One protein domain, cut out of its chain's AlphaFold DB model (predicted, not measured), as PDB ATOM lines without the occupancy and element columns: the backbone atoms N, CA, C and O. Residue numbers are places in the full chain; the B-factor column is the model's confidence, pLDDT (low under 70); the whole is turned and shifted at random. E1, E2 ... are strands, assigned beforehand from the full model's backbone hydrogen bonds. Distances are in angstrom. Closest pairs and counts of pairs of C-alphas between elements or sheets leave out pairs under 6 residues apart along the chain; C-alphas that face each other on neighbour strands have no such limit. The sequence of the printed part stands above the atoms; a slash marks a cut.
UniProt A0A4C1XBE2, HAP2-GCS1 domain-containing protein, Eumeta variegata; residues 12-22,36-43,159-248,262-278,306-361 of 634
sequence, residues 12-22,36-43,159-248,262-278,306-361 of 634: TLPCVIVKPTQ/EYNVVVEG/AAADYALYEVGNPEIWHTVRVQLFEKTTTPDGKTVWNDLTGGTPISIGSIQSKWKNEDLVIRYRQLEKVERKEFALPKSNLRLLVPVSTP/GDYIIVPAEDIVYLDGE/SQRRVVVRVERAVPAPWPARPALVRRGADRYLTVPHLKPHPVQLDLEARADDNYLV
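Overview. This is residues 12 to 22, 36 to 43, 159 to 248, 262 to 278 and 306 to 361 of the 634 residues of the protein "HAP2-GCS1 domain-containing protein" of Eumeta variegata (UniProt A0A4C1XBE2). A long rod of strands has two separate bodies: near one end a six-stranded sheet, E10 E9 E2 E1 E12 E11, curled and folded back on itself, and farther along a small sandwich of E7 E8 E15 over E3 E6. The hairpin E4 and E5 makes the far end beyond the sandwich, with E3 running on into E4, and the hairpin E13 and E14 lies between the two bodies. The printed part has 182 residues, with no named helix and 15 named strands, E1 to E15 in chain order; the class is all strand, though under half, 73 residues, are in named strands. The six-stranded sheet is mixed, the others antiparallel. The whole is only just extended, close to loose, with a radius of gyration of the C-alphas of 24.0 A and spans of 86 by 37 by 26 A.

Arrangement. E1, residues 39 to 42, is parallel to E12, residues 308 to 312, with N 310 and O 40 at 2.9 A. E1 is antiparallel to E2, residues 162 to 167, with N 163 and O 39 at 2.9 A. E2 is antiparallel to E9, residues 239 to 244, with N 164 and O 243 at 2.8 A. The edge strands are E10, residues 265 to 268, antiparallel to E9 with N 240 and O 267 at 2.8 A, and E11, residues 272 to 274, antiparallel to E12 with N 273 and O 311 at 2.9 A. This strongly twisted sheet is a folded sheet, bent back so that E10 E9 E2 face E12 E11, with E1 as the hinge. E3, residues 176 to 179, is antiparallel to E6, residues 203 to 206, with N 177 and O 205 at 2.8 A. E4, residues 182 to 186, and E5, residues 192 to 196, form a hairpin, with N 183 and O 195 at 2.9 A. E7, residues 211 to 213, and E8, residues 217 to 223, form a hairpin, with N 212 and O 219 at 2.9 A. E15, residues 347 to 353, is antiparallel to E8, with N 222 and O 348 at 2.8 A. The sheets E7 E8 E15 and E3 E6 make a sandwich, two sheets face to face, the parts that face each other 9.0 A centre to centre; the closest C-alphas of E6 and E8 are those of Gly 206 and Tyr 221, 6.0 A. E13, residues 327 to 331, and E14, residues 334 to 338, form a hairpin, with N 327 and O 338 at 2.9 A.

Along the chain. E1 begins at C-alpha 39, (-134.537, 63.560, 96.708), and E15 ends at C-alpha 353, (-87.523, 35.071, 103.647). From first to last C-alpha E8 measures 19.9 A, E15 19.2 A, E2 16.6 A and E9 16.5 A.

Size, cuts and confidence. The two C-alphas farthest apart are those of Asp 189 and Glu 278, 88.1 A. Across the cuts, C-alphas 22 and 36 are 33.3 A apart, 43 and 159 10.2 A, 248 and 262 16.5 A, and 278 and 306 11.6 A. The links E8 to E9 and E12 to E13 are long. The mean pLDDT of the printed part is 74.6; 43 residues are under 70, among them 12 to 22, 36 to 43 and 319 to 325.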
ATOM      1  N   THR A  12     -87.160  42.175 112.192       30.06
ATOM      2  CA  THR A  12     -87.940  43.401 112.418       30.06
ATOM      3  C   THR A  12     -87.182  44.580 111.814       30.06
ATOM      4  O   THR A  12     -86.122  44.952 112.318       30.06
ATOM      5  N   LEU A  13     -87.696  45.175 110.736       31.19
ATOM      6  CA  LEU A  13     -87.078  46.365 110.145       31.19
ATOM      7  C   LEU A  13     -87.370  47.625 110.987       31.19
ATOM      8  O   LEU A  13     -88.517  47.827 111.389       31.19
ATOM      9  N   PRO A  14     -86.381  48.511 111.220       25.20
ATOM     10  CA  PRO A  14     -86.622  49.802 111.859       25.20
ATOM     11  C   PRO A  14     -87.433  50.720 110.932       25.20
ATOM     12  O   PRO A  14     -87.194  50.738 109.723       25.20
ATOM     13  N   CYS A  15     -88.353  51.502 111.505       25.53
ATOM     14  CA  CYS A  15     -89.352  52.305 110.790       25.53
ATOM     15  C   CYS A  15     -88.789  53.077 109.582       25.53
ATOM     16  O   CYS A  15     -87.983  54.000 109.727       25.53
ATOM     17  N   VAL A  16     -89.272  52.736 108.383       27.45
ATOM     18  CA  VAL A  16     -88.979  53.462 107.141       27.45
ATOM     19  C   VAL A  16     -90.163  54.368 106.819       27.45
ATOM     20  O   VAL A  16     -91.254  53.889 106.524       27.45
ATOM     21  N   ILE A  17     -89.947  55.685 106.843       25.61
ATOM     22  CA  ILE A  17     -90.957  56.665 106.424       25.61
ATOM     23  C   ILE A  17     -91.038  56.649 104.890       25.61
ATOM     24  O   ILE A  17     -90.279  57.336 104.202       25.61
ATOM     25  N   VAL A  18     -91.943  55.831 104.355       25.38
ATOM     26  CA  VAL A  18     -92.252  55.761 102.921       25.38
ATOM     27  C   VAL A  18     -93.265  56.857 102.581       25.38
ATOM     28  O   VAL A  18     -94.360  56.883 103.137       25.38
ATOM     29  N   LYS A  19     -92.923  57.765 101.654       23.89
ATOM     30  CA  LYS A  19     -93.912  58.697 101.084       23.89
ATOM     31  C   LYS A  19     -94.879  57.917 100.176       23.89
ATOM     32  O   LYS A  19     -94.396  57.135  99.354       23.89
ATOM     33  N   PRO A  20     -96.205  58.116 100.276       24.84
ATOM     34  CA  PRO A  20     -97.159  57.417  99.423       24.84
ATOM     35  C   PRO A  20     -97.010  57.843  97.955       24.84
ATOM     36  O   PRO A  20     -96.859  59.025  97.652       24.84
ATOM     37  N   THR A  21     -97.091  56.871  97.046       25.66
ATOM     38  CA  THR A  21     -97.249  57.083  95.598       25.66
ATOM     39  C   THR A  21     -98.559  56.452  95.129       25.66
ATOM     40  O   THR A  21     -99.096  55.547  95.766       25.66
ATOM     41  N   GLN A  22     -99.121  56.978  94.045       25.66
ATOM     42  CA  GLN A  22    -100.540  56.835  93.712       25.66
ATOM     43  C   GLN A  22    -100.934  55.509  93.009       25.66
ATOM     44  O   GLN A  22    -100.142  54.928  92.266       25.66
ATOM     45  N   GLU A  36    -132.588  53.482  96.774       31.31
ATOM     46  CA  GLU A  36    -133.597  54.513  97.018       31.31
ATOM     47  C   GLU A  36    -133.291  55.683  96.077       31.31
ATOM     48  O   GLU A  36    -132.124  55.973  95.799       31.31
ATOM     49  N   TYR A  37    -134.337  56.280  95.506       33.44
ATOM     50  CA  TYR A  37    -134.233  57.172  94.352       33.44
ATOM     51  C   TYR A  37    -134.766  58.568  94.673       33.44
ATOM     52  O   TYR A  37    -135.785  58.696  95.345       33.44
ATOM     53  N   ASN A  38    -134.072  59.564  94.119       39.31
ATOM     54  CA  ASN A  38    -134.473  60.956  93.909       39.31
ATOM     55  C   ASN A  38    -135.037  61.707  95.130       39.31
ATOM     56  O   ASN A  38    -136.211  61.588  95.490       39.31
ATOM     57  N   VAL A  39    -134.182  62.557  95.702       37.97
ATOM     58  CA  VAL A  39    -134.537  63.560  96.708       37.97
ATOM     59  C   VAL A  39    -134.493  64.951  96.082       37.97
ATOM     60  O   VAL A  39    -133.442  65.374  95.602       37.97
ATOM     61  N   VAL A  40    -135.613  65.673  96.130       40.31
ATOM     62  CA  VAL A  40    -135.682  67.097  95.757       40.31
ATOM     63  C   VAL A  40    -135.393  67.939  96.993       40.31
ATOM     64  O   VAL A  40    -136.014  67.708  98.032       40.31
ATOM     65  N   VAL A  41    -134.467  68.895  96.879       39.38
ATOM     66  CA  VAL A  41    -134.049  69.774  97.982       39.38
ATOM     67  C   VAL A  41    -134.683  71.158  97.855       39.38
ATOM     68  O   VAL A  41    -134.435  71.866  96.882       39.38
ATOM     69  N   GLU A  42    -135.449  71.557  98.869       35.91
ATOM     70  CA  GLU A  42    -135.996  72.912  99.031       35.91
ATOM     71  C   GLU A  42    -135.337  73.611 100.246       35.91
ATOM     72  O   GLU A  42    -134.890  72.955 101.193       35.91
ATOM     73  N   GLY A  43    -135.225  74.945 100.212       30.95
ATOM     74  CA  GLY A  43    -134.691  75.765 101.311       30.95
ATOM     75  C   GLY A  43    -135.795  76.405 102.169       30.95
ATOM     76  O   GLY A  43    -136.933  76.510 101.711       30.95
ATOM     77  N   ALA A 159    -133.417  76.159  92.151       46.84
ATOM     78  CA  ALA A 159    -133.960  75.223  91.177       46.84
ATOM     79  C   ALA A 159    -134.072  73.839  91.835       46.84
ATOM     80  O   ALA A 159    -133.132  73.384  92.486       46.84
ATOM     81  N   ALA A 160    -135.203  73.157  91.642       57.09
ATOM     82  CA  ALA A 160    -135.440  71.811  92.160       57.09
ATOM     83  C   ALA A 160    -134.511  70.784  91.478       57.09
ATOM     84  O   ALA A 160    -134.866  70.170  90.473       57.09
ATOM     85  N   ALA A 161    -133.300  70.628  92.011       66.75
ATOM     86  CA  ALA A 161    -132.322  69.653  91.549       66.75
ATOM     87  C   ALA A 161    -132.529  68.300  92.250       66.75
ATOM     88  O   ALA A 161    -132.672  68.239  93.473       66.75
ATOM     89  N   ASP A 162    -132.516  67.213  91.474       77.31
ATOM     90  CA  ASP A 162    -132.510  65.848  92.003       77.31
ATOM     91  C   ASP A 162    -131.148  65.536  92.646       77.31
ATOM     92  O   ASP A 162    -130.104  65.593  91.992       77.31
ATOM     93  N   TYR A 163    -131.157  65.122  93.911       80.31
ATOM     94  CA  TYR A 163    -129.989  64.584  94.606       80.31
ATOM     95  C   TYR A 163    -130.176  63.099  94.935       80.31
ATOM     96  O   TYR A 163    -131.252  62.634  95.317       80.31
ATOM     97  N   ALA A 164    -129.084  62.346  94.834       82.56
ATOM     98  CA  ALA A 164    -128.969  61.005  95.381       82.56
ATOM     99  C   ALA A 164    -128.440  61.104  96.817       82.56
ATOM    100  O   ALA A 164    -127.348  61.632  97.051       82.56
ATOM    101  N   LEU A 165    -129.223  60.597  97.769       85.31
ATOM    102  CA  LEU A 165    -128.925  60.628  99.197       85.31
ATOM    103  C   LEU A 165    -128.173  59.361  99.629       85.31
ATOM    104  O   LEU A 165    -128.683  58.252  99.494       85.31
ATOM    105  N   TYR A 166    -126.983  59.528 100.202       85.75
ATOM    106  CA  TYR A 166    -126.156  58.445 100.737       85.75
ATOM    107  C   TYR A 166    -125.915  58.618 102.243       85.75
ATOM    108  O   TYR A 166    -125.864  59.733 102.766       85.75
ATOM    109  N   GLU A 167    -125.732  57.507 102.954       85.75
ATOM    110  CA  GLU A 167    -125.274  57.504 104.347       85.75
ATOM    111  C   GLU A 167    -123.742  57.480 104.396       85.75
ATOM    112  O   GLU A 167    -123.110  56.664 103.721       85.75
ATOM    113  N   VAL A 168    -123.127  58.358 105.192       84.44
ATOM    114  CA  VAL A 168    -121.678  58.324 105.415       84.44
ATOM    115  C   VAL A 168    -121.380  57.260 106.468       84.44
ATOM    116  O   VAL A 168    -121.615  57.459 107.658       84.44
ATOM    117  N   GLY A 169    -120.883  56.108 106.012       83.62
ATOM    118  CA  GLY A 169    -120.550  54.971 106.869       83.62
ATOM    119  C   GLY A 169    -119.353  55.205 107.801       83.62
ATOM    120  O   GLY A 169    -118.792  56.297 107.909       83.62
ATOM    121  N   ASN A 170    -118.925  54.141 108.485       83.31
ATOM    122  CA  ASN A 170    -117.734  54.205 109.331       83.31
ATOM    123  C   ASN A 170    -116.472  54.474 108.485       83.31
ATOM    124  O   ASN A 170    -116.270  53.787 107.485       83.31
ATOM    125  N   PRO A 171    -115.611  55.431 108.878       86.25
ATOM    126  CA  PRO A 171    -114.386  55.727 108.150       86.25
ATOM    127  C   PRO A 171    -113.332  54.642 108.390       86.25
ATOM    128  O   PRO A 171    -113.165  54.155 109.511       86.25
ATOM    129  N   GLU A 172    -112.576  54.325 107.345       84.50
ATOM    130  CA  GLU A 172    -111.455  53.385 107.367       84.50
ATOM    131  C   GLU A 172    -110.173  54.083 106.904       84.50
ATOM    132  O   GLU A 172    -110.205  54.908 105.991       84.50
ATOM    133  N   ILE A 173    -109.027  53.723 107.488       84.19
ATOM    134  CA  ILE A 173    -107.728  54.208 107.010       84.19
ATOM    135  C   ILE A 173    -107.169  53.219 105.984       84.19
ATOM    136  O   ILE A 173    -106.844  52.067 106.295       84.19
ATOM    137  N   TRP A 174    -107.040  53.676 104.742       85.81
ATOM    138  CA  TRP A 174    -106.487  52.890 103.645       85.81
ATOM    139  C   TRP A 174    -105.015  53.238 103.417       85.81
ATOM    140  O   TRP A 174    -104.680  54.284 102.862       85.81
ATOM    141  N   HIS A 175    -104.132  52.324 103.814       87.19
ATOM    142  CA  HIS A 175    -102.713  52.371 103.471       87.19
ATOM    143  C   HIS A 175    -102.375  51.239 102.510       87.19
ATOM    144  O   HIS A 175    -102.868  50.125 102.679       87.19
ATOM    145  N   THR A 176    -101.484  51.522 101.560       88.19
ATOM    146  CA  THR A 176    -100.878  50.540 100.657       88.19
ATOM    147  C   THR A 176     -99.388  50.842 100.557       88.19
ATOM    148  O   THR A 176     -99.002  51.976 100.275       88.19
ATOM    149  N   VAL A 177     -98.554  49.829 100.766       90.12
ATOM    150  CA  VAL A 177     -97.113  49.856 100.511       90.12
ATOM    151  C   VAL A 177     -96.826  48.960  99.310       90.12
ATOM    152  O   VAL A 177     -97.414  47.887  99.173       90.12
ATOM    153  N   ARG A 178     -95.929  49.418  98.434       91.00
ATOM    154  CA  ARG A 178     -95.441  48.672  97.271       91.00
ATOM    155  C   ARG A 178     -94.084  48.052  97.591       91.00
ATOM    156  O   ARG A 178     -93.203  48.750  98.088       91.00
ATOM    157  N   VAL A 179     -93.920  46.766  97.295       89.00
ATOM    158  CA  VAL A 179     -92.673  46.010  97.478       89.00
ATOM    159  C   VAL A 179     -92.287  45.365  96.149       89.00
ATOM    160  O   VAL A 179     -93.086  44.646  95.556       89.00
ATOM    161  N   GLN A 180     -91.066  45.614  95.684       89.81
ATOM    162  CA  GLN A 180     -90.490  44.975  94.499       89.81
ATOM    163  C   GLN A 180     -89.343  44.060  94.943       89.81
ATOM    164  O   GLN A 180     -88.653  44.374  95.917       89.81
ATOM    165  N   LEU A 181     -89.171  42.919  94.277       87.12
ATOM    166  CA  LEU A 181     -88.239  41.867  94.684       87.12
ATOM    167  C   LEU A 181     -87.311  41.530  93.523       87.12
ATOM    168  O   LEU A 181     -87.779  41.177  92.446       87.12
ATOM    169  N   PHE A 182     -86.007  41.588  93.771       86.19
ATOM    170  CA  PHE A 182     -84.997  41.265  92.773       86.19
ATOM    171  C   PHE A 182     -84.076  40.166  93.293       86.19
ATOM    172  O   PHE A 182     -83.483  40.297  94.364       86.19
ATOM    173  N   GLU A 183     -83.935  39.104  92.515       86.19
ATOM    174  CA  GLU A 183     -82.929  38.071  92.716       86.19
ATOM    175  C   GLU A 183     -81.630  38.491  92.023       86.19
ATOM    176  O   GLU A 183     -81.643  38.920  90.868       86.19
ATOM    177  N   LYS A 184     -80.494  38.359  92.716       85.38
ATOM    178  CA  LYS A 184     -79.174  38.598  92.129       85.38
ATOM    179  C   LYS A 184     -78.559  37.277  91.678       85.38
ATOM    180  O   LYS A 184     -77.977  36.562  92.494       85.38
ATOM    181  N   THR A 185     -78.595  36.994  90.382       85.69
ATOM    182  CA  THR A 185     -77.819  35.894  89.802       85.69
ATOM    183  C   THR A 185     -76.453  36.398  89.327       85.69
ATOM    184  O   THR A 185     -76.236  37.588  89.079       85.69
ATOM    185  N   THR A 186     -75.477  35.498  89.254       86.38
ATOM    186  CA  THR A 186     -74.179  35.765  88.618       86.38
ATOM    187  C   THR A 186     -73.979  34.693  87.560       86.38
ATOM    188  O   THR A 186     -74.073  33.508  87.875       86.38
ATOM    189  N   THR A 187     -73.782  35.093  86.304       86.75
ATOM    190  CA  THR A 187     -73.580  34.144  85.201       86.75
ATOM    191  C   THR A 187     -72.219  33.445  85.331       86.75
ATOM    192  O   THR A 187     -71.347  33.950  86.046       86.75
ATOM    193  N   PRO A 188     -71.983  32.319  84.625       87.00
ATOM    194  CA  PRO A 188     -70.658  31.698  84.557       87.00
ATOM    195  C   PRO A 188     -69.549  32.678  84.130       87.00
ATOM    196  O   PRO A 188     -68.445  32.617  84.661       87.00
ATOM    197  N   ASP A 189     -69.870  33.648  83.263       87.19
ATOM    198  CA  ASP A 189     -68.979  34.743  82.838       87.19
ATOM    199  C   ASP A 189     -68.655  35.777  83.945       87.19
ATOM    200  O   ASP A 189     -68.044  36.810  83.668       87.19
ATOM    201  N   GLY A 190     -69.156  35.602  85.172       83.06
ATOM    202  CA  GLY A 190     -69.014  36.563  86.269       83.06
ATOM    203  C   GLY A 190     -69.910  37.807  86.175       83.06
ATOM    204  O   GLY A 190     -69.850  38.673  87.054       83.06
ATOM    205  N   LYS A 191     -70.771  37.928  85.154       84.62
ATOM    206  CA  LYS A 191     -71.684  39.078  85.012       84.62
ATOM    207  C   LYS A 191     -72.809  38.974  86.042       84.62
ATOM    208  O   LYS A 191     -73.504  37.964  86.121       84.62
ATOM    209  N   THR A 192     -73.014  40.033  86.823       80.31
ATOM    210  CA  THR A 192     -74.192  40.158  87.698       80.31
ATOM    211  C   THR A 192     -75.428  40.468  86.860       80.31
ATOM    212  O   THR A 192     -75.416  41.424  86.087       80.31
ATOM    213  N   VAL A 193     -76.506  39.715  87.075       86.38
ATOM    214  CA  VAL A 193     -77.840  39.977  86.523       86.38
ATOM    215  C   VAL A 193     -78.822  40.122  87.688       86.38
ATOM    216  O   VAL A 193     -78.708  39.425  88.697       86.38
ATOM    217  N   TRP A 194     -79.771  41.049  87.565       84.31
ATOM    218  CA  TRP A 194     -80.873  41.210  88.513       84.31
ATOM    219  C   TRP A 194     -82.174  40.773  87.842       84.31
ATOM    220  O   TRP A 194     -82.582  41.360  86.843       84.31
ATOM    221  N   ASN A 195     -82.798  39.734  88.386       86.94
ATOM    222  CA  ASN A 195     -84.041  39.142  87.909       86.94
ATOM    223  C   ASN A 195     -85.213  39.676  88.754       86.94
ATOM    224  O   ASN A 195     -85.188  39.539  89.977       86.94
ATOM    225  N   ASP A 196     -86.213  40.317  88.141       87.12
ATOM    226  CA  ASP A 196     -87.380  40.851  88.864       87.12
ATOM    227  C   ASP A 196     -88.410  39.742  89.124       87.12
ATOM    228  O   ASP A 196     -89.213  39.390  88.257       87.12
ATOM    229  N   LEU A 197     -88.430  39.235  90.359       84.31
ATOM    230  CA  LEU A 197     -89.351  38.190  90.816       84.31
ATOM    231  C   LEU A 197     -90.817  38.663  90.907       84.31
ATOM    232  O   LEU A 197     -91.699  37.877  91.248       84.31
ATOM    233  N   THR A 198     -91.086  39.943  90.642       85.00
ATOM    234  CA  THR A 198     -92.429  40.546  90.595       85.00
ATOM    235  C   THR A 198     -92.883  40.904  89.176       85.00
ATOM    236  O   THR A 198     -93.966  41.466  89.002       85.00
ATOM    237  N   GLY A 199     -92.085  40.569  88.152       83.56
ATOM    238  CA  GLY A 199     -92.453  40.731  86.741       83.56
ATOM    239  C   GLY A 199     -92.720  42.179  86.320       83.56
ATOM    240  O   GLY A 199     -93.580  42.421  85.478       83.56
ATOM    241  N   GLY A 200     -92.050  43.154  86.943       85.69
ATOM    242  CA  GLY A 200     -92.281  44.585  86.722       85.69
ATOM    243  C   GLY A 200     -93.495  45.163  87.458       85.69
ATOM    244  O   GLY A 200     -93.678  46.380  87.461       85.69
ATOM    245  N   THR A 201     -94.317  44.335  88.115       87.62
ATOM    246  CA  THR A 201     -95.505  44.778  88.861       87.62
ATOM    247  C   THR A 201     -95.283  44.686  90.375       87.62
ATOM    248  O   THR A 201     -95.383  43.597  90.940       87.62
ATOM    249  N   PRO A 202     -95.007  45.801  91.083       90.19
ATOM    250  CA  PRO A 202     -94.660  45.747  92.498       90.19
ATOM    251  C   PRO A 202     -95.843  45.295  93.367       90.19
ATOM    252  O   PRO A 202     -96.962  45.813  93.280       90.19
ATOM    253  N   ILE A 203     -95.557  44.360  94.270       90.44
ATOM    254  CA  ILE A 203     -96.510  43.736  95.185       90.44
ATOM    255  C   ILE A 203     -97.133  44.813  96.075       90.44
ATOM    256  O   ILE A 203     -96.429  45.504  96.812       90.44
ATOM    257  N   SER A 204     -98.457  44.943  96.030       91.62
ATOM    258  CA  SER A 204     -99.203  45.926  96.820       91.62
ATOM    259  C   SER A 204     -99.837  45.269  98.049       91.62
ATOM    260  O   SER A 204    -100.592  44.308  97.924       91.62
ATOM    261  N   ILE A 205     -99.508  45.773  99.241       93.25
ATOM    262  CA  ILE A 205     -99.898  45.202 100.545       93.25
ATOM    263  C   ILE A 205    -100.345  46.346 101.454       93.25
ATOM    264  O   ILE A 205     -99.740  47.415 101.437       93.25
ATOM    265  N   GLY A 206    -101.397  46.164 102.245       91.81
ATOM    266  CA  GLY A 206    -102.021  47.279 102.957       91.81
ATOM    267  C   GLY A 206    -102.980  46.879 104.068       91.81
ATOM    268  O   GLY A 206    -103.049  45.713 104.444       91.81
ATOM    269  N   SER A 207    -103.767  47.837 104.564       87.88
ATOM    270  CA  SER A 207    -104.777  47.565 105.600       87.88
ATOM    271  C   SER A 207    -105.872  46.596 105.129       87.88
ATOM    272  O   SER A 207    -106.332  45.778 105.919       87.88
ATOM    273  N   ILE A 208    -106.227  46.627 103.839       86.00
ATOM    274  CA  ILE A 208    -107.205  45.709 103.221       86.00
ATOM    275  C   ILE A 208    -106.566  44.348 102.896       86.00
ATOM    276  O   ILE A 208    -107.090  43.301 103.265       86.00
ATOM    277  N   GLN A 209    -105.418  44.350 102.208       89.88
ATOM    278  CA  GLN A 209    -104.683  43.139 101.827       89.88
ATOM    279  C   GLN A 209    -103.408  43.040 102.668       89.88
ATOM    280  O   GLN A 209    -102.323  43.405 102.225       89.88
ATOM    281  N   SER A 210    -103.549  42.577 103.910       91.75
ATOM    282  CA  SER A 210    -102.489  42.641 104.929       91.75
ATOM    283  C   SER A 210    -101.421  41.547 104.837       91.75
ATOM    284  O   SER A 210    -100.478  41.530 105.629       91.75
ATOM    285  N   LYS A 211    -101.531  40.629 103.873       94.25
ATOM    286  CA  LYS A 211    -100.591  39.523 103.683       94.25
ATOM    287  C   LYS A 211    -100.399  39.206 102.205       94.25
ATOM    288  O   LYS A 211    -101.369  39.091 101.458       94.25
ATOM    289  N   TRP A 212     -99.149  38.963 101.831       93.19
ATOM    290  CA  TRP A 212     -98.755  38.345 100.569       93.19
ATOM    291  C   TRP A 212     -97.799  37.178 100.846       93.19
ATOM    292  O   TRP A 212     -97.129  37.139 101.882       93.19
ATOM    293  N   LYS A 213     -97.764  36.192  99.948       92.06
ATOM    294  CA  LYS A 213     -96.876  35.031 100.040       92.06
ATOM    295  C   LYS A 213     -96.517  34.532  98.638       92.06
ATOM    296  O   LYS A 213     -97.418  34.307  97.839       92.06
ATOM    297  N   ASN A 214     -95.234  34.255  98.432       87.00
ATOM    298  CA  ASN A 214     -94.716  33.336  97.418       87.00
ATOM    299  C   ASN A 214     -94.049  32.127  98.121       87.00
ATOM    300  O   ASN A 214     -94.172  31.967  99.340       87.00
ATOM    301  N   GLU A 215     -93.360  31.250  97.399       84.88
ATOM    302  CA  GLU A 215     -92.714  30.070  97.986       84.88
ATOM    303  C   GLU A 215     -91.618  30.441  99.000       84.88
ATOM    304  O   GLU A 215     -91.616  29.907 100.116       84.88
ATOM    305  N   ASP A 216     -90.751  31.400  98.655       82.88
ATOM    306  CA  ASP A 216     -89.558  31.757  99.442       82.88
ATOM    307  C   ASP A 216     -89.676  33.044 100.272       82.88
ATOM    308  O   ASP A 216     -88.816  33.296 101.118       82.88
ATOM    309  N   LEU A 217     -90.740  33.835 100.084       88.00
ATOM    310  CA  LEU A 217     -90.993  35.061 100.847       88.00
ATOM    311  C   LEU A 217     -92.458  35.174 101.288       88.00
ATOM    312  O   LEU A 217     -93.384  35.119 100.476       88.00
ATOM    313  N   VAL A 218     -92.660  35.434 102.578       92.69
ATOM    314  CA  VAL A 218     -93.923  35.923 103.145       92.69
ATOM    315  C   VAL A 218     -93.744  37.390 103.533       92.69
ATOM    316  O   VAL A 218     -92.751  37.758 104.160       92.69
ATOM    317  N   ILE A 219     -94.725  38.227 103.190       93.19
ATOM    318  CA  ILE A 219     -94.774  39.635 103.600       93.19
ATOM    319  C   ILE A 219     -96.071  39.874 104.373       93.19
ATOM    320  O   ILE A 219     -97.151  39.467 103.929       93.19
ATOM    321  N   ARG A 220     -95.987  40.536 105.531       94.94
ATOM    322  CA  ARG A 220     -97.149  40.839 106.381       94.94
ATOM    323  C   ARG A 220     -97.150  42.317 106.772       94.94
ATOM    324  O   ARG A 220     -96.190  42.799 107.365       94.94
ATOM    325  N   TYR A 221     -98.234  43.021 106.461       93.94
ATOM    326  CA  TYR A 221     -98.490  44.384 106.918       93.94
ATOM    327  C   TYR A 221     -99.081  44.361 108.328       93.94
ATOM    328  O   TYR A 221    -100.006  43.599 108.620       93.94
ATOM    329  N   ARG A 222     -98.560  45.223 109.199       90.75
ATOM    330  CA  ARG A 222     -99.031  45.431 110.568       90.75
ATOM    331  C   ARG A 222     -99.135  46.921 110.856       90.75
ATOM    332  O   ARG A 222     -98.202  47.683 110.618       90.75
ATOM    333  N   GLN A 223    -100.272  47.323 111.407       86.00
ATOM    334  CA  GLN A 223    -100.444  48.662 111.949       86.00
ATOM    335  C   GLN A 223     -99.766  48.711 113.327       86.00
ATOM    336  O   GLN A 223    -100.081  47.881 114.179       86.00
ATOM    337  N   LEU A 224     -98.811  49.625 113.524       80.75
ATOM    338  CA  LEU A 224     -98.087  49.758 114.800       80.75
ATOM    339  C   LEU A 224     -98.934  50.456 115.866       80.75
ATOM    340  O   LEU A 224     -98.868  50.113 117.043       80.75
ATOM    341  N   GLU A 225     -99.730  51.434 115.440       81.75
ATOM    342  CA  GLU A 225    -100.455  52.347 116.313       81.75
ATOM    343  C   GLU A 225    -101.939  52.381 115.939       81.75
ATOM    344  O   GLU A 225    -102.307  52.514 114.770       81.75
ATOM    345  N   LYS A 226    -102.815  52.259 116.938       77.25
ATOM    346  CA  LYS A 226    -104.265  52.317 116.739       77.25
ATOM    347  C   LYS A 226    -104.720  53.777 116.756       77.25
ATOM    348  O   LYS A 226    -105.076  54.292 117.811       77.25
ATOM    349  N   VAL A 227    -104.713  54.419 115.587       77.88
ATOM    350  CA  VAL A 227    -105.165  55.811 115.410       77.88
ATOM    351  C   VAL A 227    -106.566  56.001 116.006       77.88
ATOM    352  O   VAL A 227    -107.484  55.232 115.700       77.88
ATOM    353  N   GLU A 228    -106.757  57.018 116.852       80.88
ATOM    354  CA  GLU A 228    -108.089  57.341 117.371       80.88
ATOM    355  C   GLU A 228    -109.015  57.807 116.242       80.88
ATOM    356  O   GLU A 228    -108.637  58.627 115.406       80.88
ATOM    357  N   ARG A 229    -110.282  57.361 116.266       77.94
ATOM    358  CA  ARG A 229    -111.305  57.756 115.277       77.94
ATOM    359  C   ARG A 229    -111.391  59.276 115.093       77.94
ATOM    360  O   ARG A 229    -111.605  59.736 113.979       77.94
ATOM    361  N   LYS A 230    -111.186  60.052 116.162       76.12
ATOM    362  CA  LYS A 230    -111.226  61.525 116.161       76.12
ATOM    363  C   LYS A 230    -110.186  62.183 115.241       76.12
ATOM    364  O   LYS A 230    -110.364  63.342 114.896       76.12
ATOM    365  N   GLU A 231    -109.117  61.482 114.857       75.62
ATOM    366  CA  GLU A 231    -108.023  62.064 114.060       75.62
ATOM    367  C   GLU A 231    -108.216  61.951 112.540       75.62
ATOM    368  O   GLU A 231    -107.459  62.548 111.773       75.62
ATOM    369  N   PHE A 232    -109.186  61.145 112.097       77.38
ATOM    370  CA  PHE A 232    -109.424  60.857 110.678       77.38
ATOM    371  C   PHE A 232    -110.909  60.745 110.293       77.38
ATOM    372  O   PHE A 232    -111.229  60.725 109.107       77.38
ATOM    373  N   ALA A 233    -111.824  60.673 111.263       77.75
ATOM    374  CA  ALA A 233    -113.258  60.752 111.014       77.75
ATOM    375  C   ALA A 233    -113.731  62.201 110.854       77.75
ATOM    376  O   ALA A 233    -113.174  63.130 111.438       77.75
ATOM    377  N   LEU A 234    -114.839  62.372 110.133       77.31
ATOM    378  CA  LEU A 234    -115.612  63.610 110.168       77.31
ATOM    379  C   LEU A 234    -116.214  63.825 111.581       77.31
ATOM    380  O   LEU A 234    -116.500  62.839 112.268       77.31
ATOM    381  N   PRO A 235    -116.446  65.077 112.036       71.06
ATOM    382  CA  PRO A 235    -116.753  65.364 113.448       71.06
ATOM    383  C   PRO A 235    -118.099  64.844 113.982       71.06
ATOM    384  O   PRO A 235    -118.314  64.857 115.192       71.06
ATOM    385  N   LYS A 236    -119.015  64.405 113.109       69.75
ATOM    386  CA  LYS A 236    -120.329  63.844 113.464       69.75
ATOM    387  C   LYS A 236    -120.442  62.412 112.938       69.75
ATOM    388  O   LYS A 236    -120.010  62.126 111.826       69.75
ATOM    389  N   SER A 237    -121.052  61.519 113.719       66.94
ATOM    390  CA  SER A 237    -121.233  60.105 113.349       66.94
ATOM    391  C   SER A 237    -122.359  59.859 112.344       66.94
ATOM    392  O   SER A 237    -122.336  58.838 111.666       66.94
ATOM    393  N   ASN A 238    -123.326  60.777 112.255       81.56
ATOM    394  CA  ASN A 238    -124.569  60.607 111.499       81.56
ATOM    395  C   ASN A 238    -124.616  61.637 110.360       81.56
ATOM    396  O   ASN A 238    -125.432  62.561 110.376       81.56
ATOM    397  N   LEU A 239    -123.687  61.528 109.408       86.62
ATOM    398  CA  LEU A 239    -123.617  62.412 108.243       86.62
ATOM    399  C   LEU A 239    -124.283  61.773 107.019       86.62
ATOM    400  O   LEU A 239    -124.250  60.558 106.812       86.62
ATOM    401  N   ARG A 240    -124.882  62.626 106.197       87.88
ATOM    402  CA  ARG A 240    -125.550  62.309 104.940       87.88
ATOM    403  C   ARG A 240    -124.824  63.041 103.818       87.88
ATOM    404  O   ARG A 240    -124.450  64.202 103.970       87.88
ATOM    405  N   LEU A 241    -124.610  62.345 102.711       86.44
ATOM    406  CA  LEU A 241    -123.968  62.872 101.514       86.44
ATOM    407  C   LEU A 241    -125.022  62.990 100.413       86.44
ATOM    408  O   LEU A 241    -125.576  61.984  99.973       86.44
ATOM    409  N   LEU A 242    -125.277  64.214  99.968       85.12
ATOM    410  CA  LEU A 242    -126.090  64.524  98.799       85.12
ATOM    411  C   LEU A 242    -125.157  64.632  97.593       85.12
ATOM    412  O   LEU A 242    -124.210  65.415  97.621       85.12
ATOM    413  N   VAL A 243    -125.408  63.852  96.543       82.44
ATOM    414  CA  VAL A 243    -124.672  63.935  95.270       82.44
ATOM    415  C   VAL A 243    -125.665  64.298  94.167       82.44
ATOM    416  O   VAL A 243    -126.664  63.584  94.042       82.44
ATOM    417  N   PRO A 244    -125.441  65.362  93.375       79.44
ATOM    418  CA  PRO A 244    -126.381  65.765  92.335       79.44
ATOM    419  C   PRO A 244    -126.545  64.660  91.284       79.44
ATOM    420  O   PRO A 244    -125.573  64.041  90.838       79.44
ATOM    421  N   VAL A 245    -127.790  64.403  90.891       77.75
ATOM    422  CA  VAL A 245    -128.137  63.501  89.794       77.75
ATOM    423  C   VAL A 245    -128.177  64.331  88.518       77.75
ATOM    424  O   VAL A 245    -129.160  65.014  88.243       77.75
ATOM    425  N   SER A 246    -127.100  64.279  87.733       63.66
ATOM    426  CA  SER A 246    -127.065  64.874  86.393       63.66
ATOM    427  C   SER A 246    -128.268  64.385  85.583       63.66
ATOM    428  O   SER A 246    -128.447  63.176  85.399       63.66
ATOM    429  N   THR A 247    -129.112  65.312  85.131       48.25
ATOM    430  CA  THR A 247    -130.339  64.975  84.405       48.25
ATOM    431  C   THR A 247    -130.006  64.347  83.042       48.25
ATOM    432  O   THR A 247    -129.014  64.713  82.410       48.25
ATOM    433  N   PRO A 248    -130.808  63.384  82.548       43.53
ATOM    434  CA  PRO A 248    -130.461  62.573  81.374       43.53
ATOM    435  C   PRO A 248    -130.607  63.303  80.019       43.53
ATOM    436  O   PRO A 248    -130.740  62.655  78.979       43.53
ATOM    437  N   GLY A 262    -117.445  68.131  91.517       54.25
ATOM    438  CA  GLY A 262    -118.865  68.477  91.504       54.25
ATOM    439  C   GLY A 262    -119.458  68.655  92.898       54.25
ATOM    440  O   GLY A 262    -119.063  67.967  93.839       54.25
ATOM    441  N   ASP A 263    -120.445  69.545  92.996       68.56
ATOM    442  CA  ASP A 263    -121.028  70.046  94.243       68.56
ATOM    443  C   ASP A 263    -121.832  68.985  95.020       68.56
ATOM    444  O   ASP A 263    -123.064  68.968  95.034       68.56
ATOM    445  N   TYR A 264    -121.126  68.072  95.690       79.06
ATOM    446  CA  TYR A 264    -121.705  67.194  96.700       79.06
ATOM    447  C   TYR A 264    -121.772  67.915  98.055       79.06
ATOM    448  O   TYR A 264    -120.840  68.607  98.468       79.06
ATOM    449  N   ILE A 265    -122.868  67.722  98.786       82.31
ATOM    450  CA  ILE A 265    -123.128  68.405 100.059       82.31
ATOM    451  C   ILE A 265    -123.109  67.372 101.190       82.31
ATOM    452  O   ILE A 265    -123.820  66.369 101.141       82.31
ATOM    453  N   ILE A 266    -122.294  67.612 102.222       84.94
ATOM    454  CA  ILE A 266    -122.218  66.767 103.423       84.94
ATOM    455  C   ILE A 266    -122.952  67.476 104.561       84.94
ATOM    456  O   ILE A 266    -122.443  68.455 105.102       84.94
ATOM    457  N   VAL A 267    -124.120  66.966 104.947       86.44
ATOM    458  CA  VAL A 267    -124.965  67.521 106.020       86.44
ATOM    459  C   VAL A 267    -125.172  66.521 107.162       86.44
ATOM    460  O   VAL A 267    -125.102  65.308 106.950       86.44
ATOM    461  N   PRO A 268    -125.438  66.989 108.389       87.12
ATOM    462  CA  PRO A 268    -125.985  66.152 109.455       87.12
ATOM    463  C   PRO A 268    -127.317  65.513 109.052       87.12
ATOM    464  O   PRO A 268    -128.138  66.131 108.381       87.12
ATOM    465  N   ALA A 269    -127.579  64.289 109.514       85.56
ATOM    466  CA  ALA A 269    -128.884  63.656 109.323       85.56
ATOM    467  C   ALA A 269    -130.029  64.429 110.014       85.56
ATOM    468  O   ALA A 269    -131.173  64.309 109.591       85.56
ATOM    469  N   GLU A 270    -129.723  65.244 111.032       84.75
ATOM    470  CA  GLU A 270    -130.679  66.139 111.706       84.75
ATOM    471  C   GLU A 270    -131.019  67.420 110.914       84.75
ATOM    472  O   GLU A 270    -131.854  68.205 111.356       84.75
ATOM    473  N   ASP A 271    -130.370  67.648 109.766       84.56
ATOM    474  CA  ASP A 271    -130.620  68.774 108.852       84.56
ATOM    475  C   ASP A 271    -131.425  68.372 107.606       84.56
ATOM    476  O   ASP A 271    -131.584  69.179 106.692       84.56
ATOM    477  N   ILE A 272    -131.928  67.134 107.573       83.44
ATOM    478  CA  ILE A 272    -132.725  66.545 106.493       83.44
ATOM    479  C   ILE A 272    -134.156  66.346 107.004       83.44
ATOM    480  O   ILE A 272    -134.434  65.407 107.749       83.44
ATOM    481  N   VAL A 273    -135.060  67.242 106.609       81.31
ATOM    482  CA  VAL A 273    -136.483  67.193 106.971       81.31
ATOM    483  C   VAL A 273    -137.261  66.603 105.803       81.31
ATOM    484  O   VAL A 273    -137.374  67.229 104.752       81.31
ATOM    485  N   TYR A 274    -137.802  65.400 105.978       80.00
ATOM    486  CA  TYR A 274    -138.688  64.791 104.989       80.00
ATOM    487  C   TYR A 274    -140.003  65.569 104.924       80.00
ATOM    488  O   TYR A 274    -140.644  65.793 105.950       80.00
ATOM    489  N   LEU A 275    -140.401  65.977 103.720       73.38
ATOM    490  CA  LEU A 275    -141.754  66.449 103.462       73.38
ATOM    491  C   LEU A 275    -142.594  65.216 103.128       73.38
ATOM    492  O   LEU A 275    -142.557  64.720 101.998       73.38
ATOM    493  N   ASP A 276    -143.304  64.691 104.127       58.38
ATOM    494  CA  ASP A 276    -144.231  63.580 103.921       58.38
ATOM    495  C   ASP A 276    -145.315  63.998 102.922       58.38
ATOM    496  O   ASP A 276    -146.112  64.905 103.166       58.38
ATOM    497  N   GLY A 277    -145.332  63.341 101.763       51.09
ATOM    498  CA  GLY A 277    -146.365  63.566 100.762       51.09
ATOM    499  C   GLY A 277    -147.701  63.016 101.253       51.09
ATOM    500  O   GLY A 277    -147.827  61.806 101.443       51.09
ATOM    501  N   GLU A 278    -148.710  63.880 101.402       47.78
ATOM    502  CA  GLU A 278    -150.091  63.507 101.739       47.78
ATOM    503  C   GLU A 278    -150.743  62.637 100.642       47.78
ATOM    504  O   GLU A 278    -151.557  63.099  99.847       47.78
ATOM    505  N   SER A 306    -142.509  58.192  92.877       52.44
ATOM    506  CA  SER A 306    -142.731  59.135  93.978       52.44
ATOM    507  C   SER A 306    -141.396  59.684  94.502       52.44
ATOM    508  O   SER A 306    -140.716  59.038  95.301       52.44
ATOM    509  N   GLN A 307    -141.008  60.863  94.007       60.50
ATOM    510  CA  GLN A 307    -139.830  61.599  94.456       60.50
ATOM    511  C   GLN A 307    -140.106  62.098  95.871       60.50
ATOM    512  O   GLN A 307    -141.077  62.822  96.109       60.50
ATOM    513  N   ARG A 308    -139.253  61.721  96.826       67.06
ATOM    514  CA  ARG A 308    -139.377  62.208  98.202       67.06
ATOM    515  C   ARG A 308    -138.827  63.627  98.262       67.06
ATOM    516  O   ARG A 308    -137.626  63.836  98.097       67.06
ATOM    517  N   ARG A 309    -139.700  64.607  98.494       72.69
ATOM    518  CA  ARG A 309    -139.275  65.991  98.732       72.69
ATOM    519  C   ARG A 309    -138.714  66.132 100.143       72.69
ATOM    520  O   ARG A 309    -139.180  65.483 101.079       72.69
ATOM    521  N   VAL A 310    -137.686  66.956 100.283       75.31
ATOM    522  CA  VAL A 310    -136.930  67.124 101.523       75.31
ATOM    523  C   VAL A 310    -136.476  68.576 101.631       75.31
ATOM    524  O   VAL A 310    -135.908  69.129 100.693       75.31
ATOM    525  N   VAL A 311    -136.649  69.186 102.799       80.56
ATOM    526  CA  VAL A 311    -135.986  70.456 103.122       80.56
ATOM    527  C   VAL A 311    -134.624  70.144 103.734       80.56
ATOM    528  O   VAL A 311    -134.542  69.379 104.700       80.56
ATOM    529  N   VAL A 312    -133.548  70.718 103.184       80.50
ATOM    530  CA  VAL A 312    -132.180  70.512 103.694       80.50
ATOM    531  C   VAL A 312    -131.574  71.827 104.163       80.50
ATOM    532  O   VAL A 312    -131.412  72.768 103.386       80.50
ATOM    533  N   ARG A 313    -131.154  71.887 105.430       80.81
ATOM    534  CA  ARG A 313    -130.480  73.070 105.986       80.81
ATOM    535  C   ARG A 313    -128.986  73.067 105.638       80.81
ATOM    536  O   ARG A 313    -128.137  72.652 106.427       80.81
ATOM    537  N   VAL A 314    -128.666  73.579 104.451       78.31
ATOM    538  CA  VAL A 314    -127.288  73.648 103.921       78.31
ATOM    539  C   VAL A 314    -126.357  74.526 104.779       78.31
ATOM    540  O   VAL A 314    -125.155  74.287 104.806       78.31
ATOM    541  N   GLU A 315    -126.887  75.463 105.576       75.12
ATOM    542  CA  GLU A 315    -126.123  76.300 106.530       75.12
ATOM    543  C   GLU A 315    -125.232  75.500 107.498       75.12
ATOM    544  O   GLU A 315    -124.201  75.994 107.950       75.12
ATOM    545  N   ARG A 316    -125.644  74.270 107.845       73.94
ATOM    546  CA  ARG A 316    -124.921  73.370 108.760       73.94
ATOM    547  C   ARG A 316    -124.161  72.256 108.032       73.94
ATOM    548  O   ARG A 316    -123.685  71.318 108.679       73.94
ATOM    549  N   ALA A 317    -124.031  72.350 106.706       77.50
ATOM    550  CA  ALA A 317    -123.151  71.482 105.933       77.50
ATOM    551  C   ALA A 317    -121.694  71.620 106.408       77.50
ATOM    552  O   ALA A 317    -121.274  72.677 106.877       77.50
ATOM    553  N   VAL A 318    -120.911  70.547 106.294       72.06
ATOM    554  CA  VAL A 318    -119.494  70.546 106.684       72.06
ATOM    555  C   VAL A 318    -118.724  71.474 105.731       72.06
ATOM    556  O   VAL A 318    -118.605  71.142 104.551       72.06
ATOM    557  N   PRO A 319    -118.199  72.625 106.194       61.12
ATOM    558  CA  PRO A 319    -117.652  73.626 105.290       61.12
ATOM    559  C   PRO A 319    -116.298  73.182 104.732       61.12
ATOM    560  O   PRO A 319    -115.389  72.815 105.480       61.12
ATOM    561  N   ALA A 320    -116.128  73.287 103.413       55.09
ATOM    562  CA  ALA A 320    -114.806  73.278 102.798       55.09
ATOM    563  C   ALA A 320    -114.124  74.619 103.130       55.09
ATOM    564  O   ALA A 320    -114.457  75.644 102.533       55.09
ATOM    565  N   PRO A 321    -113.207  74.626 104.112       52.03
ATOM    566  CA  PRO A 321    -111.843  74.229 103.791       52.03
ATOM    567  C   PRO A 321    -111.229  73.277 104.832       52.03
ATOM    568  O   PRO A 321    -110.449  73.675 105.696       52.03
ATOM    569  N   TRP A 322    -111.503  71.978 104.693       52.62
ATOM    570  CA  TRP A 322    -110.523  70.972 105.123       52.62
ATOM    571  C   TRP A 322    -109.282  71.040 104.209       52.62
ATOM    572  O   TRP A 322    -109.406  71.427 103.045       52.62
ATOM    573  N   PRO A 323    -108.076  70.704 104.716       53.38
ATOM    574  CA  PRO A 323    -106.798  71.069 104.084       53.38
ATOM    575  C   PRO A 323    -106.525  70.424 102.714       53.38
ATOM    576  O   PRO A 323    -105.585  70.817 102.031       53.38
ATOM    577  N   ALA A 324    -107.360  69.478 102.291       59.84
ATOM    578  CA  ALA A 324    -107.695  69.273 100.887       59.84
ATOM    579  C   ALA A 324    -109.147  68.773 100.788       59.84
ATOM    580  O   ALA A 324    -109.683  68.208 101.749       59.84
ATOM    581  N   ARG A 325    -109.790  69.001  99.635       64.44
ATOM    582  CA  ARG A 325    -111.182  68.594  99.383       64.44
ATOM    583  C   ARG A 325    -111.324  67.061  99.449       64.44
ATOM    584  O   ARG A 325    -110.408  66.359  99.010       64.44
ATOM    585  N   PRO A 326    -112.436  66.523  99.983       72.31
ATOM    586  CA  PRO A 326    -112.753  65.108  99.828       72.31
ATOM    587  C   PRO A 326    -112.892  64.724  98.344       72.31
ATOM    588  O   PRO A 326    -113.269  65.548  97.515       72.31
ATOM    589  N   ALA A 327    -112.627  63.462  98.009       75.19
ATOM    590  CA  ALA A 327    -112.742  62.947  96.644       75.19
ATOM    591  C   ALA A 327    -113.630  61.695  96.592       75.19
ATOM    592  O   ALA A 327    -113.457  60.761  97.384       75.19
ATOM    593  N   LEU A 328    -114.565  61.661  95.635       74.62
ATOM    594  CA  LEU A 328    -115.466  60.532  95.390       74.62
ATOM    595  C   LEU A 328    -114.801  59.476  94.497       74.62
ATOM    596  O   LEU A 328    -114.936  59.477  93.275       74.62
ATOM    597  N   VAL A 329    -114.092  58.540  95.125       75.44
ATOM    598  CA  VAL A 329    -113.344  57.480  94.437       75.44
ATOM    599  C   VAL A 329    -114.241  56.267  94.189       75.44
ATOM    600  O   VAL A 329    -114.867  55.735  95.109       75.44
ATOM    601  N   ARG A 330    -114.276  55.778  92.945       70.44
ATOM    602  CA  ARG A 330    -114.898  54.489  92.598       70.44
ATOM    603  C   ARG A 330    -113.864  53.370  92.692       70.44
ATOM    604  O   ARG A 330    -112.738  53.528  92.227       70.44
ATOM    605  N   ARG A 331    -114.241  52.220  93.255       64.12
ATOM    606  CA  ARG A 331    -113.374  51.033  93.325       64.12
ATOM    607  C   ARG A 331    -114.193  49.780  93.026       64.12
ATOM    608  O   ARG A 331    -114.792  49.186  93.912       64.12
ATOM    609  N   GLY A 332    -114.226  49.389  91.752       71.44
ATOM    610  CA  GLY A 332    -115.140  48.351  91.273       71.44
ATOM    611  C   GLY A 332    -116.571  48.887  91.183       71.44
ATOM    612  O   GLY A 332    -116.795  49.935  90.581       71.44
ATOM    613  N   ALA A 333    -117.532  48.175  91.775       71.69
ATOM    614  CA  ALA A 333    -118.928  48.616  91.837       71.69
ATOM    615  C   ALA A 333    -119.175  49.706  92.900       71.69
ATOM    616  O   ALA A 333    -120.161  50.442  92.806       71.69
ATOM    617  N   ASP A 334    -118.286  49.804  93.890       74.06
ATOM    618  CA  ASP A 334    -118.482  50.587  95.104       74.06
ATOM    619  C   ASP A 334    -117.940  52.020  94.970       74.06
ATOM    620  O   ASP A 334    -117.018  52.303  94.192       74.06
ATOM    621  N   ARG A 335    -118.532  52.943  95.736       78.31
ATOM    622  CA  ARG A 335    -118.183  54.372  95.766       78.31
ATOM    623  C   ARG A 335    -117.783  54.768  97.183       78.31
ATOM    624  O   ARG A 335    -118.501  54.452  98.126       78.31
ATOM    625  N   TYR A 336    -116.678  55.494  97.314       83.06
ATOM    626  CA  TYR A 336    -116.108  55.889  98.597       83.06
ATOM    627  C   TYR A 336    -115.864  57.395  98.633       83.06
ATOM    628  O   TYR A 336    -115.245  57.952  97.728       83.06
ATOM    629  N   LEU A 337    -116.312  58.043  99.707       83.38
ATOM    630  CA  LEU A 337    -115.885  59.393 100.051       83.38
ATOM    631  C   LEU A 337    -114.517  59.289 100.735       83.38
ATOM    632  O   LEU A 337    -114.411  58.744 101.833       83.38
ATOM    633  N   THR A 338    -113.469  59.770 100.075       82.81
ATOM    634  CA  THR A 338    -112.089  59.704 100.579       82.81
ATOM    635  C   THR A 338    -111.610  61.079 101.032       82.81
ATOM    636  O   THR A 338    -111.969  62.088 100.434       82.81
ATOM    637  N   VAL A 339    -110.792  61.125 102.085       80.25
ATOM    638  CA  VAL A 339    -110.154  62.349 102.592       80.25
ATOM    639  C   VAL A 339    -108.658  62.070 102.775       80.25
ATOM    640  O   VAL A 339    -108.311  61.032 103.346       80.25
ATOM    641  N   PRO A 340    -107.750  62.951 102.319       77.12
ATOM    642  CA  PRO A 340    -106.319  62.765 102.527       77.12
ATOM    643  C   PRO A 340    -105.932  62.981 103.998       77.12
ATOM    644  O   PRO A 340    -106.091  64.066 104.556       77.12
ATOM    645  N   HIS A 341    -105.385  61.942 104.628       78.31
ATOM    646  CA  HIS A 341    -104.881  62.009 105.999       78.31
ATOM    647  C   HIS A 341    -103.490  62.665 106.033       78.31
ATOM    648  O   HIS A 341    -102.557  62.178 105.397       78.31
ATOM    649  N   LEU A 342    -103.350  63.773 106.772       75.38
ATOM    650  CA  LEU A 342    -102.109  64.562 106.812       75.38
ATOM    651  C   LEU A 342    -101.026  64.015 107.753       75.38
ATOM    652  O   LEU A 342     -99.854  64.358 107.584       75.38
ATOM    653  N   LYS A 343    -101.385  63.222 108.770       79.00
ATOM    654  CA  LYS A 343    -100.399  62.728 109.740       79.00
ATOM    655  C   LYS A 343     -99.553  61.598 109.131       79.00
ATOM    656  O   LYS A 343    -100.100  60.721 108.461       79.00
ATOM    657  N   PRO A 344     -98.231  61.560 109.387       80.12
ATOM    658  CA  PRO A 344     -97.409  60.412 109.024       80.12
ATOM    659  C   PRO A 344     -97.794  59.215 109.901       80.12
ATOM    660  O   PRO A 344     -97.654  59.273 111.120       80.12
ATOM    661  N   HIS A 345     -98.260  58.126 109.291       78.62
ATOM    662  CA  HIS A 345     -98.678  56.936 110.028       78.62
ATOM    663  C   HIS A 345     -97.590  55.841 110.013       78.62
ATOM    664  O   HIS A 345     -97.188  55.408 108.927       78.62
ATOM    665  N   PRO A 346     -97.087  55.379 111.176       83.75
ATOM    666  CA  PRO A 346     -96.076  54.329 111.236       83.75
ATOM    667  C   PRO A 346     -96.686  52.947 110.961       83.75
ATOM    668  O   PRO A 346     -97.589  52.484 111.658       83.75
ATOM    669  N   VAL A 347     -96.142  52.248 109.964       88.38
ATOM    670  CA  VAL A 347     -96.548  50.885 109.592       88.38
ATOM    671  C   VAL A 347     -95.352  49.939 109.652       88.38
ATOM    672  O   VAL A 347     -94.241  50.299 109.259       88.38
ATOM    673  N   GLN A 348     -95.576  48.722 110.142       91.00
ATOM    674  CA  GLN A 348     -94.581  47.656 110.177       91.00
ATOM    675  C   GLN A 348     -94.824  46.690 109.015       91.00
ATOM    676  O   GLN A 348     -95.945  46.230 108.793       91.00
ATOM    677  N   LEU A 349     -93.755  46.356 108.293       91.88
ATOM    678  CA  LEU A 349     -93.730  45.234 107.360       91.88
ATOM    679  C   LEU A 349     -92.846  44.136 107.949       91.88
ATOM    680  O   LEU A 349     -91.640  44.330 108.102       91.88
ATOM    681  N   ASP A 350     -93.443  42.988 108.256       91.81
ATOM    682  CA  ASP A 350     -92.685  41.773 108.539       91.81
ATOM    683  C   ASP A 350     -92.306  41.121 107.205       91.81
ATOM    684  O   ASP A 350     -93.187  40.741 106.427       91.81
ATOM    685  N   LEU A 351     -91.001  40.983 106.964       90.69
ATOM    686  CA  LEU A 351     -90.435  40.216 105.856       90.69
ATOM    687  C   LEU A 351     -89.876  38.900 106.407       90.69
ATOM    688  O   LEU A 351     -89.101  38.890 107.363       90.69
ATOM    689  N   GLU A 352     -90.293  37.788 105.815       90.06
ATOM    690  CA  GLU A 352     -89.974  36.431 106.262       90.06
ATOM    691  C   GLU A 352     -89.513  35.631 105.038       90.06
ATOM    692  O   GLU A 352     -90.330  35.113 104.274       90.06
ATOM    693  N   ALA A 353     -88.195  35.625 104.821       87.75
ATOM    694  CA  ALA A 353     -87.523  35.071 103.647       87.75
ATOM    695  C   ALA A 353     -86.745  33.790 103.984       87.75
ATOM    696  O   ALA A 353     -86.254  33.633 105.103       87.75
ATOM    697  N   ARG A 354     -86.560  32.903 103.000       85.62
ATOM    698  CA  ARG A 354     -85.629  31.765 103.099       85.62
ATOM    699  C   ARG A 354     -84.183  32.208 102.823       85.62
ATOM    700  O   ARG A 354     -83.658  31.974 101.742       85.62
ATOM    701  N   ALA A 355     -83.553  32.863 103.797       83.69
ATOM    702  CA  ALA A 355     -82.150  33.282 103.731       83.69
ATOM    703  C   ALA A 355     -81.452  33.096 105.087       83.69
ATOM    704  O   ALA A 355     -82.060  33.358 106.127       83.69
ATOM    705  N   ASP A 356     -80.182  32.680 105.072       86.06
ATOM    706  CA  ASP A 356     -79.375  32.483 106.286       86.06
ATOM    707  C   ASP A 356     -79.075  33.815 107.004       86.06
ATOM    708  O   ASP A 356     -79.255  33.934 108.219       86.06
ATOM    709  N   ASP A 357     -78.697  34.839 106.229       80.12
ATOM    710  CA  ASP A 357     -78.357  36.189 106.687       80.12
ATOM    711  C   ASP A 357     -79.153  37.267 105.937       80.12
ATOM    712  O   ASP A 357     -79.573  37.092 104.793       80.12
ATOM    713  N   ASN A 358     -79.370  38.414 106.593       81.56
ATOM    714  CA  ASN A 358     -80.157  39.531 106.066       81.56
ATOM    715  C   ASN A 358     -79.457  40.870 106.358       81.56
ATOM    716  O   ASN A 358     -79.198  41.195 107.517       81.56
ATOM    717  N   TYR A 359     -79.206  41.683 105.324       81.12
ATOM    718  CA  TYR A 359     -78.480  42.957 105.440       81.12
ATOM    719  C   TYR A 359     -79.304  44.147 104.929       81.12
ATOM    720  O   TYR A 359     -79.730  44.177 103.776       81.12
ATOM    721  N   LEU A 360     -79.485  45.177 105.764       82.81
ATOM    722  CA  LEU A 360     -80.201  46.400 105.386       82.81
ATOM    723  C   LEU A 360     -79.294  47.361 104.598       82.81
ATOM    724  O   LEU A 360     -78.649  48.243 105.166       82.81
ATOM    725  N   VAL A 361     -79.268  47.218 103.273       83.06
ATOM    726  CA  VAL A 361     -78.497  48.104 102.387       83.06
ATOM    727  C   VAL A 361     -79.197  49.459 102.227       83.06
ATOM    728  O   VAL A 361     -80.234  49.573 101.579       83.06
TER     729      VAL A 361